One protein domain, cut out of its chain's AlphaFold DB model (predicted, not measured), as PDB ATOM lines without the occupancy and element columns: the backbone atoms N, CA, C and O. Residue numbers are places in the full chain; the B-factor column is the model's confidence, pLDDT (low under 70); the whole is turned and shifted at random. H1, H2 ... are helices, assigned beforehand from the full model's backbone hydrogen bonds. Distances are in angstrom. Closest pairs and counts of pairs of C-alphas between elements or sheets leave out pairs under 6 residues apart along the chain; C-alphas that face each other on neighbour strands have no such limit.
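What this domain is: This is residues 8 to 112 of the 1242 residues of a protein of Symbiodinium sp. KB8 (UniProt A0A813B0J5). Three longer helices cross in turn: H5 packs on H1 and on part of H6, while short H4 packs on H6's residues 106 to 110. H2 and H3 are short outlying helices. The printed part has 105 residues, six named helices and no named strand, all helix; it is compact, radius of gyration of the C-alphas 13.1 A, spanning 41 by 31 by 22 A.

Where its parts are: H1, residues 8 to 23, begins at C-alpha 8 (154.222, 125.574, 179.003) and measures 21.0 A. H2 is 27 to 33, H3 45 to 49, H4 52 to 56. H5, 65 to 78, measures 19.9 A; H6, 91 to 111, 30.2 A, ends at (133.478, 121.051, 168.611).

How they stand to each other: H1 touches H5, C-alphas of Ala 15 and Ala 71 closest at 4.7 A, at a steep tilt of 66 degrees, the same way. H6, with residues 95 to 103 alone, touches H5, C-alphas of Arg 69 and Val 99 closest at 5.8 A, at a steep tilt of 59 degrees, opposite ways. H6 touches H4, C-alphas of Val 54 and Lys 110 closest at 5.8 A. H1 and H6 are apart. Every O i to N i+4 pair is within hydrogen-bond range in H1, H2, H3 and H5; H6 has 16 of 17, H4 0 of 1 but 2 of 2 O i to N i+3.

The domain as a whole: The C-alphas of Glu 59 and Pro 87 are farthest apart, 42.0 A. The printed part has no cut; links H2 to H3 and H5 to H6 are long. Residues 43, 59 to 60, 82 to 89 and 112 have pLDDT under 70.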
ATOM      1  N   ASP A   8     153.056 126.072 179.734       86.00
ATOM      2  CA  ASP A   8     154.222 125.574 179.003       86.00
ATOM      3  C   ASP A   8     154.146 124.056 178.802       86.00
ATOM      4  O   ASP A   8     154.356 123.577 177.691       86.00
ATOM      5  N   GLN A   9     153.692 123.309 179.816       86.31
ATOM      6  CA  GLN A   9     153.406 121.873 179.693       86.31
ATOM      7  C   GLN A   9     152.344 121.585 178.617       86.31
ATOM      8  O   GLN A   9     152.487 120.639 177.843       86.31
ATOM      9  N   LYS A  10     151.291 122.412 178.519       87.56
ATOM     10  CA  LYS A  10     150.272 122.300 177.459       87.56
ATOM     11  C   LYS A  10     150.844 122.601 176.073       87.56
ATOM     12  O   LYS A  10     150.481 121.927 175.114       87.56
ATOM     13  N   VAL A  11     151.732 123.587 175.954       90.75
ATOM     14  CA  VAL A  11     152.381 123.943 174.683       90.75
ATOM     15  C   VAL A  11     153.340 122.833 174.234       90.75
ATOM     16  O   VAL A  11     153.288 122.430 173.073       90.75
ATOM     17  N   GLU A  12     154.160 122.287 175.137       89.75
ATOM     18  CA  GLU A  12     155.028 121.144 174.829       89.75
ATOM     19  C   GLU A  12     154.215 119.911 174.425       89.75
ATOM     20  O   GLU A  12     154.488 119.319 173.379       89.75
ATOM     21  N   ARG A  13     153.162 119.576 175.183       88.69
ATOM     22  CA  ARG A  13     152.302 118.427 174.875       88.69
ATOM     23  C   ARG A  13     151.560 118.589 173.547       88.69
ATOM     24  O   ARG A  13     151.390 117.616 172.815       88.69
ATOM     25  N   LEU A  14     151.140 119.809 173.205       90.56
ATOM     26  CA  LEU A  14     150.535 120.101 171.906       90.56
ATOM     27  C   LEU A  14     151.555 119.957 170.764       90.56
ATOM     28  O   LEU A  14     151.208 119.408 169.722       90.56
ATOM     29  N   ALA A  15     152.806 120.391 170.952       91.44
ATOM     30  CA  ALA A  15     153.863 120.227 169.953       91.44
ATOM     31  C   ALA A  15     154.178 118.743 169.673       91.44
ATOM     32  O   ALA A  15     154.313 118.361 168.511       91.44
ATOM     33  N   GLU A  16     154.222 117.897 170.709       90.31
ATOM     34  CA  GLU A  16     154.372 116.437 170.572       90.31
ATOM     35  C   GLU A  16     153.221 115.814 169.772       90.31
ATOM     36  O   GLU A  16     153.453 115.110 168.792       90.31
ATOM     37  N   LEU A  17     151.972 116.126 170.130       89.69
ATOM     38  CA  LEU A  17     150.794 115.578 169.451       89.69
ATOM     39  C   LEU A  17     150.712 116.014 167.979       89.69
ATOM     40  O   LEU A  17     150.318 115.221 167.122       89.69
ATOM     41  N   LEU A  18     151.127 117.246 167.662       91.06
ATOM     42  CA  LEU A  18     151.263 117.714 166.280       91.06
ATOM     43  C   LEU A  18     152.372 116.959 165.528       91.06
ATOM     44  O   LEU A  18     152.192 116.651 164.348       91.06
ATOM     45  N   HIS A  19     153.483 116.614 166.190       89.50
ATOM     46  CA  HIS A  19     154.525 115.781 165.590       89.50
ATOM     47  C   HIS A  19     153.994 114.374 165.253       89.50
ATOM     48  O   HIS A  19     154.009 113.967 164.090       89.50
ATOM     49  N   GLU A  20     153.466 113.667 166.255       88.94
ATOM     50  CA  GLU A  20     152.951 112.291 166.144       88.94
ATOM     51  C   GLU A  20     151.872 112.142 165.049       88.94
ATOM     52  O   GLU A  20     151.844 111.145 164.331       88.94
ATOM     53  N   ASN A  21     150.977 113.132 164.897       88.56
ATOM     54  CA  ASN A  21     149.784 112.995 164.048       88.56
ATOM     55  C   ASN A  21     149.877 113.673 162.665       88.56
ATOM     56  O   ASN A  21     149.116 113.303 161.765       88.56
ATOM     57  N   LEU A  22     150.760 114.665 162.469       86.75
ATOM     58  CA  LEU A  22     150.863 115.430 161.208       86.75
ATOM     59  C   LEU A  22     152.237 115.346 160.527       86.75
ATOM     60  O   LEU A  22     152.311 115.485 159.304       86.75
ATOM     61  N   VAL A  23     153.309 115.130 161.294       84.25
ATOM     62  CA  VAL A  23     154.703 115.140 160.815       84.25
ATOM     63  C   VAL A  23     155.216 113.720 160.579       84.25
ATOM     64  O   VAL A  23     155.777 113.430 159.515       84.25
ATOM     65  N   GLU A  24     155.004 112.825 161.544       82.12
ATOM     66  CA  GLU A  24     155.553 111.474 161.513       82.12
ATOM     67  C   GLU A  24     155.019 110.667 160.314       82.12
ATOM     68  O   GLU A  24     153.824 110.608 160.024       82.12
ATOM     69  N   GLY A  25     155.936 110.095 159.527       78.00
ATOM     70  CA  GLY A  25     155.600 109.370 158.298       78.00
ATOM     71  C   GLY A  25     155.030 110.220 157.145       78.00
ATOM     72  O   GLY A  25     154.619 109.642 156.140       78.00
ATOM     73  N   GLN A  26     154.996 111.557 157.248       80.69
ATOM     74  CA  GLN A  26     154.463 112.469 156.214       80.69
ATOM     75  C   GLN A  26     155.493 113.485 155.674       80.69
ATOM     76  O   GLN A  26     155.133 114.394 154.920       80.69
ATOM     77  N   MET A  27     156.779 113.326 156.002       77.50
ATOM     78  CA  MET A  27     157.827 114.301 155.660       77.50
ATOM     79  C   MET A  27     157.996 114.571 154.163       77.50
ATOM     80  O   MET A  27     158.103 115.733 153.775       77.50
ATOM     81  N   ASP A  28     157.910 113.550 153.308       76.94
ATOM     82  CA  ASP A  28     157.984 113.745 151.852       76.94
ATOM     83  C   ASP A  28     156.848 114.636 151.323       76.94
ATOM     84  O   ASP A  28     157.054 115.431 150.405       76.94
ATOM     85  N   ARG A  29     155.653 114.553 151.928       84.69
ATOM     86  CA  ARG A  29     154.493 115.381 151.564       84.69
ATOM     87  C   ARG A  29     154.701 116.830 151.991       84.69
ATOM     88  O   ARG A  29     154.443 117.732 151.197       84.69
ATOM     89  N   ILE A  30     155.160 117.061 153.220       79.31
ATOM     90  CA  ILE A  30     155.398 118.414 153.751       79.31
ATOM     91  C   ILE A  30     156.521 119.102 152.959       79.31
ATOM     92  O   ILE A  30     156.347 120.238 152.530       79.31
ATOM     93  N   ARG A  31     157.601 118.380 152.633       75.62
ATOM     94  CA  ARG A  31     158.692 118.864 151.772       75.62
ATOM     95  C   ARG A  31     158.230 119.268 150.364       75.62
ATOM     96  O   ARG A  31     158.763 120.216 149.798       75.62
ATOM     97  N   GLN A  32     157.271 118.542 149.784       74.31
ATOM     98  CA  GLN A  32     156.755 118.809 148.431       74.31
ATOM     99  C   GLN A  32     155.669 119.892 148.385       74.31
ATOM    100  O   GLN A  32     155.592 120.623 147.405       74.31
ATOM    101  N   SER A  33     154.815 119.972 149.410       76.44
ATOM    102  CA  SER A  33     153.625 120.844 149.418       76.44
ATOM    103  C   SER A  33     153.760 122.100 150.275       76.44
ATOM    104  O   SER A  33     152.944 123.003 150.143       76.44
ATOM    105  N   GLY A  34     154.724 122.147 151.197       75.31
ATOM    106  CA  GLY A  34     154.828 123.200 152.207       75.31
ATOM    107  C   GLY A  34     153.721 123.183 153.273       75.31
ATOM    108  O   GLY A  34     153.798 123.967 154.209       75.31
ATOM    109  N   ALA A  35     152.711 122.309 153.195       82.00
ATOM    110  CA  ALA A  35     151.545 122.344 154.083       82.00
ATOM    111  C   ALA A  35     151.621 121.302 155.214       82.00
ATOM    112  O   ALA A  35     151.647 120.092 154.959       82.00
ATOM    113  N   LEU A  36     151.583 121.753 156.475       83.88
ATOM    114  CA  LEU A  36     151.653 120.874 157.654       83.88
ATOM    115  C   LEU A  36     150.474 119.884 157.723       83.88
ATOM    116  O   LEU A  36     150.670 118.718 158.054       83.88
ATOM    117  N   THR A  37     149.266 120.294 157.331       86.06
ATOM    118  CA  THR A  37     148.070 119.432 157.267       86.06
ATOM    119  C   THR A  37     147.888 118.781 155.885       86.06
ATOM    120  O   THR A  37     148.363 119.329 154.889       86.06
ATOM    121  N   PRO A  38     147.212 117.613 155.772       81.31
ATOM    122  CA  PRO A  38     146.982 116.950 154.481       81.31
ATOM    123  C   PRO A  38     146.133 117.766 153.498       81.31
ATOM    124  O   PRO A  38     146.389 117.724 152.297       81.31
ATOM    125  N   THR A  39     145.122 118.474 154.010       82.44
ATOM    126  CA  THR A  39     144.299 119.470 153.309       82.44
ATOM    127  C   THR A  39     143.792 120.502 154.323       82.44
ATOM    128  O   THR A  39     143.756 120.228 155.525       82.44
ATOM    129  N   ASN A  40     143.308 121.650 153.846       85.00
ATOM    130  CA  ASN A  40     142.756 122.716 154.691       85.00
ATOM    131  C   ASN A  40     141.265 122.512 155.056       85.00
ATOM    132  O   ASN A  40     140.587 123.464 155.429       85.00
ATOM    133  N   SER A  41     140.725 121.289 154.949       80.50
ATOM    134  CA  SER A  41     139.309 121.004 155.241       80.50
ATOM    135  C   SER A  41     139.101 119.691 155.995       80.50
ATOM    136  O   SER A  41     139.665 118.651 155.642       80.50
ATOM    137  N   LEU A  42     138.201 119.726 156.983       74.50
ATOM    138  CA  LEU A  42     137.735 118.552 157.729       74.50
ATOM    139  C   LEU A  42     136.769 117.656 156.930       74.50
ATOM    140  O   LEU A  42     136.447 116.571 157.401       74.50
ATOM    141  N   ARG A  43     136.342 118.010 155.706       68.81
ATOM    142  CA  ARG A  43     135.639 117.028 154.850       68.81
ATOM    143  C   ARG A  43     136.544 115.840 154.521       68.81
ATOM    144  O   ARG A  43     136.122 114.680 154.573       68.81
ATOM    145  N   HIS A  44     137.816 116.121 154.234       77.00
ATOM    146  CA  HIS A  44     138.766 115.121 153.771       77.00
ATOM    147  C   HIS A  44     139.135 114.132 154.887       77.00
ATOM    148  O   HIS A  44     139.699 114.500 155.918       77.00
ATOM    149  N   ARG A  45     138.855 112.844 154.651       76.75
ATOM    150  CA  ARG A  45     138.997 111.765 155.640       76.75
ATOM    151  C   ARG A  45     140.372 111.725 156.324       76.75
ATOM    152  O   ARG A  45     140.418 111.613 157.542       76.75
ATOM    153  N   ARG A  46     141.474 111.891 155.577       79.06
ATOM    154  CA  ARG A  46     142.830 111.898 156.168       79.06
ATOM    155  C   ARG A  46     143.040 113.050 157.152       79.06
ATOM    156  O   ARG A  46     143.693 112.866 158.168       79.06
ATOM    157  N   THR A  47     142.475 114.224 156.869       83.25
ATOM    158  CA  THR A  47     142.590 115.396 157.750       83.25
ATOM    159  C   THR A  47     141.783 115.179 159.030       83.25
ATOM    160  O   THR A  47     142.258 115.535 160.101       83.25
ATOM    161  N   ARG A  48     140.618 114.512 158.956       82.44
ATOM    162  CA  ARG A  48     139.880 114.062 160.152       82.44
ATOM    163  C   ARG A  48     140.669 113.047 160.969       82.44
ATOM    164  O   ARG A  48     140.783 113.218 162.175       82.44
ATOM    165  N   GLU A  49     141.216 112.016 160.323       81.31
ATOM    166  CA  GLU A  49     142.003 110.963 160.982       81.31
ATOM    167  C   GLU A  49     143.197 111.555 161.758       81.31
ATOM    168  O   GLU A  49     143.344 111.250 162.938       81.31
ATOM    169  N   CYS A  50     143.948 112.494 161.167       83.44
ATOM    170  CA  CYS A  50     145.047 113.209 161.836       83.44
ATOM    171  C   CYS A  50     144.624 114.174 162.965       83.44
ATOM    172  O   CYS A  50     145.481 114.625 163.717       83.44
ATOM    173  N   MET A  51     143.341 114.532 163.089       87.75
ATOM    174  CA  MET A  51     142.856 115.486 164.104       87.75
ATOM    175  C   MET A  51     142.103 114.809 165.261       87.75
ATOM    176  O   MET A  51     141.703 115.492 166.202       87.75
ATOM    177  N   LYS A  52     141.930 113.474 165.251       84.19
ATOM    178  CA  LYS A  52     141.158 112.759 166.292       84.19
ATOM    179  C   LYS A  52     141.749 112.900 167.706       84.19
ATOM    180  O   LYS A  52     140.991 112.848 168.674       84.19
ATOM    181  N   PHE A  53     143.057 113.146 167.843       86.38
ATOM    182  CA  PHE A  53     143.720 113.340 169.146       86.38
ATOM    183  C   PHE A  53     143.128 114.503 169.965       86.38
ATOM    184  O   PHE A  53     143.145 114.470 171.193       86.38
ATOM    185  N   VAL A  54     142.544 115.502 169.295       87.38
ATOM    186  CA  VAL A  54     141.939 116.699 169.898       87.38
ATOM    187  C   VAL A  54     140.838 116.364 170.915       87.38
ATOM    188  O   VAL A  54     140.668 117.079 171.909       87.38
ATOM    189  N   HIS A  55     140.097 115.271 170.713       83.50
ATOM    190  CA  HIS A  55     139.042 114.866 171.646       83.50
ATOM    191  C   HIS A  55     139.602 114.396 172.994       83.50
ATOM    192  O   HIS A  55     138.987 114.697 174.010       83.50
ATOM    193  N   GLY A  56     140.785 113.769 173.012       79.31
ATOM    194  CA  GLY A  56     141.443 113.242 174.216       79.31
ATOM    195  C   GLY A  56     142.237 114.262 175.041       79.31
ATOM    196  O   GLY A  56     143.034 113.862 175.879       79.31
ATOM    197  N   LEU A  57     142.068 115.562 174.779       82.50
ATOM    198  CA  LEU A  57     142.645 116.643 175.586       82.50
ATOM    199  C   LEU A  57     141.656 117.107 176.664       82.50
ATOM    200  O   LEU A  57     140.518 117.451 176.327       82.50
ATOM    201  N   ASP A  58     142.119 117.162 177.913       70.81
ATOM    202  CA  ASP A  58     141.333 117.521 179.103       70.81
ATOM    203  C   ASP A  58     140.725 118.933 179.041       70.81
ATOM    204  O   ASP A  58     141.146 119.789 178.252       70.81
ATOM    205  N   GLU A  59     139.748 119.195 179.911       61.56
ATOM    206  CA  GLU A  59     139.023 120.465 179.965       61.56
ATOM    207  C   GLU A  59     139.943 121.659 180.278       61.56
ATOM    208  O   GLU A  59     140.694 121.691 181.254       61.56
ATOM    209  N   GLY A  60     139.910 122.664 179.397       63.69
ATOM    210  CA  GLY A  60     140.729 123.870 179.496       63.69
ATOM    211  C   GLY A  60     140.949 124.563 178.148       63.69
ATOM    212  O   GLY A  60     140.712 123.998 177.076       63.69
ATOM    213  N   ARG A  61     141.432 125.812 178.175       75.69
ATOM    214  CA  ARG A  61     141.749 126.580 176.955       75.69
ATOM    215  C   ARG A  61     143.061 126.079 176.323       75.69
ATOM    216  O   ARG A  61     144.126 126.594 176.638       75.69
ATOM    217  N   TRP A  62     142.982 125.093 175.423       81.56
ATOM    218  CA  TRP A  62     144.136 124.591 174.646       81.56
ATOM    219  C   TRP A  62     144.394 125.369 173.342       81.56
ATOM    220  O   TRP A  62     145.540 125.586 172.959       81.56
ATOM    221  N   PHE A  63     143.336 125.799 172.648       87.31
ATOM    222  CA  PHE A  63     143.418 126.318 171.274       87.31
ATOM    223  C   PHE A  63     143.327 127.844 171.213       87.31
ATOM    224  O   PHE A  63     142.377 128.403 170.660       87.31
ATOM    225  N   THR A  64     144.318 128.521 171.793       88.19
ATOM    226  CA  THR A  64     144.528 129.968 171.609       88.19
ATOM    227  C   THR A  64     145.589 130.219 170.538       88.19
ATOM    228  O   THR A  64     146.480 129.391 170.336       88.19
ATOM    229  N   HIS A  65     145.529 131.369 169.859       89.12
ATOM    230  CA  HIS A  65     146.486 131.712 168.799       89.12
ATOM    231  C   HIS A  65     147.943 131.696 169.296       89.12
ATOM    232  O   HIS A  65     148.818 131.157 168.623       89.12
ATOM    233  N   HIS A  66     148.198 132.209 170.506       88.06
ATOM    234  CA  HIS A  66     149.525 132.162 171.123       88.06
ATOM    235  C   HIS A  66     149.981 130.730 171.420       88.06
ATOM    236  O   HIS A  66     151.076 130.369 171.013       88.06
ATOM    237  N   MET A  67     149.147 129.878 172.027       88.75
ATOM    238  CA  MET A  67     149.553 128.496 172.335       88.75
ATOM    239  C   MET A  67     149.826 127.659 171.080       88.75
ATOM    240  O   MET A  67     150.793 126.903 171.059       88.75
ATOM    241  N   VAL A  68     149.020 127.810 170.021       92.19
ATOM    242  CA  VAL A  68     149.261 127.111 168.746       92.19
ATOM    243  C   VAL A  68     150.526 127.646 168.065       92.19
ATOM    244  O   VAL A  68     151.316 126.853 167.556       92.19
ATOM    245  N   ARG A  69     150.779 128.963 168.109       93.12
ATOM    246  CA  ARG A  69     152.029 129.562 167.611       93.12
ATOM    247  C   ARG A  69     153.251 129.057 168.372       93.12
ATOM    248  O   ARG A  69     154.204 128.609 167.741       93.12
ATOM    249  N   ASP A  70     153.215 129.100 169.699       91.88
ATOM    250  CA  ASP A  70     154.317 128.661 170.556       91.88
ATOM    251  C   ASP A  70     154.599 127.161 170.347       91.88
ATOM    252  O   ASP A  70     155.760 126.762 170.250       91.88
ATOM    253  N   ALA A  71     153.553 126.340 170.166       92.06
ATOM    254  CA  ALA A  71     153.676 124.911 169.876       92.06
ATOM    255  C   ALA A  71     154.273 124.635 168.485       92.06
ATOM    256  O   ALA A  71     155.132 123.766 168.363       92.06
ATOM    257  N   VAL A  72     153.890 125.386 167.443       90.94
ATOM    258  CA  VAL A  72     154.492 125.270 166.097       90.94
ATOM    259  C   VAL A  72     155.957 125.729 166.095       90.94
ATOM    260  O   VAL A  72     156.800 125.094 165.464       90.94
ATOM    261  N   VAL A  73     156.299 126.777 166.851       91.25
ATOM    262  CA  VAL A  73     157.694 127.222 167.025       91.25
ATOM    263  C   VAL A  73     158.520 126.184 167.796       91.25
ATOM    264  O   VAL A  73     159.668 125.921 167.437       91.25
ATOM    265  N   LEU A  74     157.960 125.560 168.838       91.00
ATOM    266  CA  LEU A  74     158.620 124.470 169.567       91.00
ATOM    267  C   LEU A  74     158.750 123.194 168.726       91.00
ATOM    268  O   LEU A  74     159.788 122.538 168.803       91.00
ATOM    269  N   LEU A  75     157.764 122.886 167.879       89.12
ATOM    270  CA  LEU A  75     157.820 121.799 166.901       89.12
ATOM    271  C   LEU A  75     159.000 121.992 165.939       89.12
ATOM    272  O   LEU A  75     159.823 121.091 165.832       89.12
ATOM    273  N   LEU A  76     159.139 123.172 165.319       85.69
ATOM    274  CA  LEU A  76     160.268 123.490 164.429       85.69
ATOM    275  C   LEU A  76     161.630 123.420 165.143       85.69
ATOM    276  O   LEU A  76     162.608 122.954 164.562       85.69
ATOM    277  N   LYS A  77     161.699 123.848 166.412       85.31
ATOM    278  CA  LYS A  77     162.927 123.787 167.226       85.31
ATOM    279  C   LYS A  77     163.322 122.361 167.624       85.31
ATOM    280  O   LYS A  77     164.512 122.063 167.649       85.31
ATOM    281  N   LYS A  78     162.357 121.498 167.968       83.06
ATOM    282  CA  LYS A  78     162.610 120.094 168.349       83.06
ATOM    283  C   LYS A  78     162.788 119.184 167.123       83.06
ATOM    284  O   LYS A  78     163.565 118.234 167.186       83.06
ATOM    285  N   HIS A  79     162.118 119.492 166.011       77.44
ATOM    286  CA  HIS A  79     162.093 118.701 164.780       77.44
ATOM    287  C   HIS A  79     162.267 119.623 163.554       77.44
ATOM    288  O   HIS A  79     161.282 120.182 163.065       77.44
ATOM    289  N   PRO A  80     163.498 119.804 163.037       71.25
ATOM    290  CA  PRO A  80     163.751 120.718 161.926       71.25
ATOM    291  C   PRO A  80     163.100 120.207 160.632       71.25
ATOM    292  O   PRO A  80     163.517 119.198 160.063       71.25
ATOM    293  N   LEU A  81     162.073 120.918 160.164       73.12
ATOM    294  CA  LEU A  81     161.351 120.599 158.933       73.12
ATOM    295  C   LEU A  81     162.067 121.198 157.712       73.12
ATOM    296  O   LEU A  81     162.288 122.405 157.643       73.12
ATOM    297  N   GLU A  82     162.382 120.373 156.708       66.94
ATOM    298  CA  GLU A  82     162.920 120.851 155.425       66.94
ATOM    299  C   GLU A  82     161.808 121.499 154.576       66.94
ATOM    300  O   GLU A  82     161.186 120.851 153.729       66.94
ATOM    301  N   LEU A  83     161.550 122.789 154.814       67.25
ATOM    302  CA  LEU A  83     160.595 123.592 154.043       67.25
ATOM    303  C   LEU A  83     161.068 123.797 152.583       67.25
ATOM    304  O   LEU A  83     162.270 123.939 152.335       67.25
ATOM    305  N   PRO A  84     160.150 123.839 151.595       61.03
ATOM    306  CA  PRO A  84     160.510 124.057 150.195       61.03
ATOM    307  C   PRO A  84     161.093 125.462 149.969       61.03
ATOM    308  O   PRO A  84     160.474 126.476 150.283       61.03
ATOM    309  N   SER A  85     162.291 125.523 149.379       56.56
ATOM    310  CA  SER A  85     163.043 126.766 149.148       56.56
ATOM    311  C   SER A  85     162.498 127.546 147.938       56.56
ATOM    312  O   SER A  85     163.046 127.496 146.836       56.56
ATOM    313  N   ILE A  86     161.369 128.231 148.141       59.75
ATOM    314  CA  ILE A  86     160.681 129.067 147.144       59.75
ATOM    315  C   ILE A  86     160.964 130.554 147.447       59.75
ATOM    316  O   ILE A  86     160.840 130.966 148.604       59.75
ATOM    317  N   PRO A  87     161.310 131.397 146.451       44.62
ATOM    318  CA  PRO A  87     161.507 132.829 146.676       44.62
ATOM    319  C   PRO A  87     160.235 133.499 147.221       44.62
ATOM    320  O   PRO A  87     159.194 133.455 146.574       44.62
ATOM    321  N   GLY A  88     160.326 134.137 148.392       58.91
ATOM    322  CA  GLY A  88     159.220 134.883 149.016       58.91
ATOM    323  C   GLY A  88     158.583 134.233 150.253       58.91
ATOM    324  O   GLY A  88     157.829 134.909 150.952       58.91
ATOM    325  N   HIS A  89     158.914 132.979 150.583       63.00
ATOM    326  CA  HIS A  89     158.529 132.365 151.861       63.00
ATOM    327  C   HIS A  89     159.646 132.526 152.899       63.00
ATOM    328  O   HIS A  89     160.672 131.851 152.836       63.00
ATOM    329  N   SER A  90     159.442 133.413 153.876       76.38
ATOM    330  CA  SER A  90     160.222 133.401 155.117       76.38
ATOM    331  C   SER A  90     159.629 132.385 156.098       76.38
ATOM    332  O   SER A  90     158.422 132.142 156.093       76.38
ATOM    333  N   GLU A  91     160.459 131.829 156.984       76.44
ATOM    334  CA  GLU A  91     160.009 130.924 158.055       76.44
ATOM    335  C   GLU A  91     158.897 131.567 158.905       76.44
ATOM    336  O   GLU A  91     157.882 130.942 159.198       76.44
ATOM    337  N   GLN A  92     159.023 132.866 159.195       80.50
ATOM    338  CA  GLN A  92     158.028 133.633 159.945       80.50
ATOM    339  C   GLN A  92     156.679 133.761 159.209       80.50
ATOM    340  O   GLN A  92     155.622 133.690 159.843       80.50
ATOM    341  N   LYS A  93     156.699 133.920 157.877       81.19
ATOM    342  CA  LYS A  93     155.485 133.941 157.049       81.19
ATOM    343  C   LYS A  93     154.812 132.564 157.055       81.19
ATOM    344  O   LYS A  93     153.624 132.476 157.355       81.19
ATOM    345  N   TRP A  94     155.599 131.501 156.877       85.44
ATOM    346  CA  TRP A  94     155.121 130.117 156.936       85.44
ATOM    347  C   TRP A  94     154.486 129.754 158.288       85.44
ATOM    348  O   TRP A  94     153.417 129.143 158.322       85.44
ATOM    349  N   ILE A  95     155.097 130.167 159.408       85.94
ATOM    350  CA  ILE A  95     154.530 129.984 160.756       85.94
ATOM    351  C   ILE A  95     153.168 130.683 160.861       85.94
ATOM    352  O   ILE A  95     152.221 130.098 161.379       85.94
ATOM    353  N   THR A  96     153.044 131.912 160.357       85.94
ATOM    354  CA  THR A  96     151.812 132.716 160.469       85.94
ATOM    355  C   THR A  96     150.656 132.110 159.662       85.94
ATOM    356  O   THR A  96     149.544 131.961 160.177       85.94
ATOM    357  N   GLU A  97     150.929 131.683 158.427       85.00
ATOM    358  CA  GLU A  97     149.973 130.981 157.557       85.00
ATOM    359  C   GLU A  97     149.547 129.636 158.176       85.00
ATOM    360  O   GLU A  97     148.356 129.349 158.328       85.00
ATOM    361  N   THR A  98     150.520 128.839 158.632       87.25
ATOM    362  CA  THR A  98     150.282 127.511 159.219       87.25
ATOM    363  C   THR A  98     149.482 127.586 160.520       87.25
ATOM    364  O   THR A  98     148.552 126.800 160.703       87.25
ATOM    365  N   VAL A  99     149.788 128.532 161.417       91.50
ATOM    366  CA  VAL A  99     149.053 128.717 162.683       91.50
ATOM    367  C   VAL A  99     147.594 129.086 162.423       91.50
ATOM    368  O   VAL A  99     146.709 128.537 163.079       91.50
ATOM    369  N   SER A 100     147.328 129.950 161.441       87.50
ATOM    370  CA  SER A 100     145.973 130.399 161.095       87.50
ATOM    371  C   SER A 100     145.092 129.251 160.584       87.50
ATOM    372  O   SER A 100     143.952 129.085 161.030       87.50
ATOM    373  N   VAL A 101     145.631 128.400 159.704       88.00
ATOM    374  CA  VAL A 101     144.935 127.198 159.209       88.00
ATOM    375  C   VAL A 101     144.763 126.158 160.322       88.00
ATOM    376  O   VAL A 101     143.672 125.613 160.513       88.00
ATOM    377  N   LEU A 102     145.824 125.891 161.089       91.00
ATOM    378  CA  LEU A 102     145.840 124.852 162.116       91.00
ATOM    379  C   LEU A 102     144.900 125.179 163.287       91.00
ATOM    380  O   LEU A 102     144.147 124.308 163.716       91.00
ATOM    381  N   LEU A 103     144.887 126.429 163.764       91.94
ATOM    382  CA  LEU A 103     143.998 126.889 164.836       91.94
ATOM    383  C   LEU A 103     142.523 126.652 164.480       91.94
ATOM    384  O   LEU A 103     141.777 126.093 165.284       91.94
ATOM    385  N   ASN A 104     142.126 127.015 163.256       86.69
ATOM    386  CA  ASN A 104     140.770 126.803 162.753       86.69
ATOM    387  C   ASN A 104     140.402 125.312 162.699       86.69
ATOM    388  O   ASN A 104     139.330 124.923 163.164       86.69
ATOM    389  N   LEU A 105     141.289 124.456 162.177       88.25
ATOM    390  CA  LEU A 105     141.036 123.014 162.103       88.25
ATOM    391  C   LEU A 105     140.934 122.368 163.495       88.25
ATOM    392  O   LEU A 105     140.012 121.585 163.719       88.25
ATOM    393  N   LEU A 106     141.807 122.733 164.441       88.94
ATOM    394  CA  LEU A 106     141.791 122.216 165.817       88.94
ATOM    395  C   LEU A 106     140.526 122.641 166.582       88.94
ATOM    396  O   LEU A 106     139.857 121.803 167.191       88.94
ATOM    397  N   GLN A 107     140.148 123.924 166.516       87.56
ATOM    398  CA  GLN A 107     138.935 124.425 167.174       87.56
ATOM    399  C   GLN A 107     137.660 123.803 166.590       87.56
ATOM    400  O   GLN A 107     136.746 123.457 167.341       87.56
ATOM    401  N   ARG A 108     137.590 123.632 165.261       81.69
ATOM    402  CA  ARG A 108     136.456 122.960 164.609       81.69
ATOM    403  C   ARG A 108     136.412 121.478 164.975       81.69
ATOM    404  O   ARG A 108     135.341 121.004 165.335       81.69
ATOM    405  N   ALA A 109     137.548 120.777 164.987       83.56
ATOM    406  CA  ALA A 109     137.624 119.380 165.416       83.56
ATOM    407  C   ALA A 109     137.117 119.192 166.857       83.56
ATOM    408  O   ALA A 109     136.240 118.358 167.076       83.56
ATOM    409  N   LYS A 110     137.554 120.017 167.825       82.50
ATOM    410  CA  LYS A 110     137.120 119.898 169.237       82.50
ATOM    411  C   LYS A 110     135.608 120.055 169.427       82.50
ATOM    412  O   LYS A 110     135.058 119.433 170.328       82.50
ATOM    413  N   LYS A 111     134.939 120.849 168.580       76.62
ATOM    414  CA  LYS A 111     133.478 121.051 168.611       76.62
ATOM    415  C   LYS A 111     132.670 119.881 168.033       76.62
ATOM    416  O   LYS A 111     131.460 119.833 168.237       76.62
ATOM    417  N   THR A 112     133.293 118.954 167.305       67.62
ATOM    418  CA  THR A 112     132.593 117.783 166.745       67.62
ATOM    419  C   THR A 112     132.475 116.662 167.781       67.62
ATOM    420  O   THR A 112     133.376 116.467 168.596       67.62
TER     421      THR A 112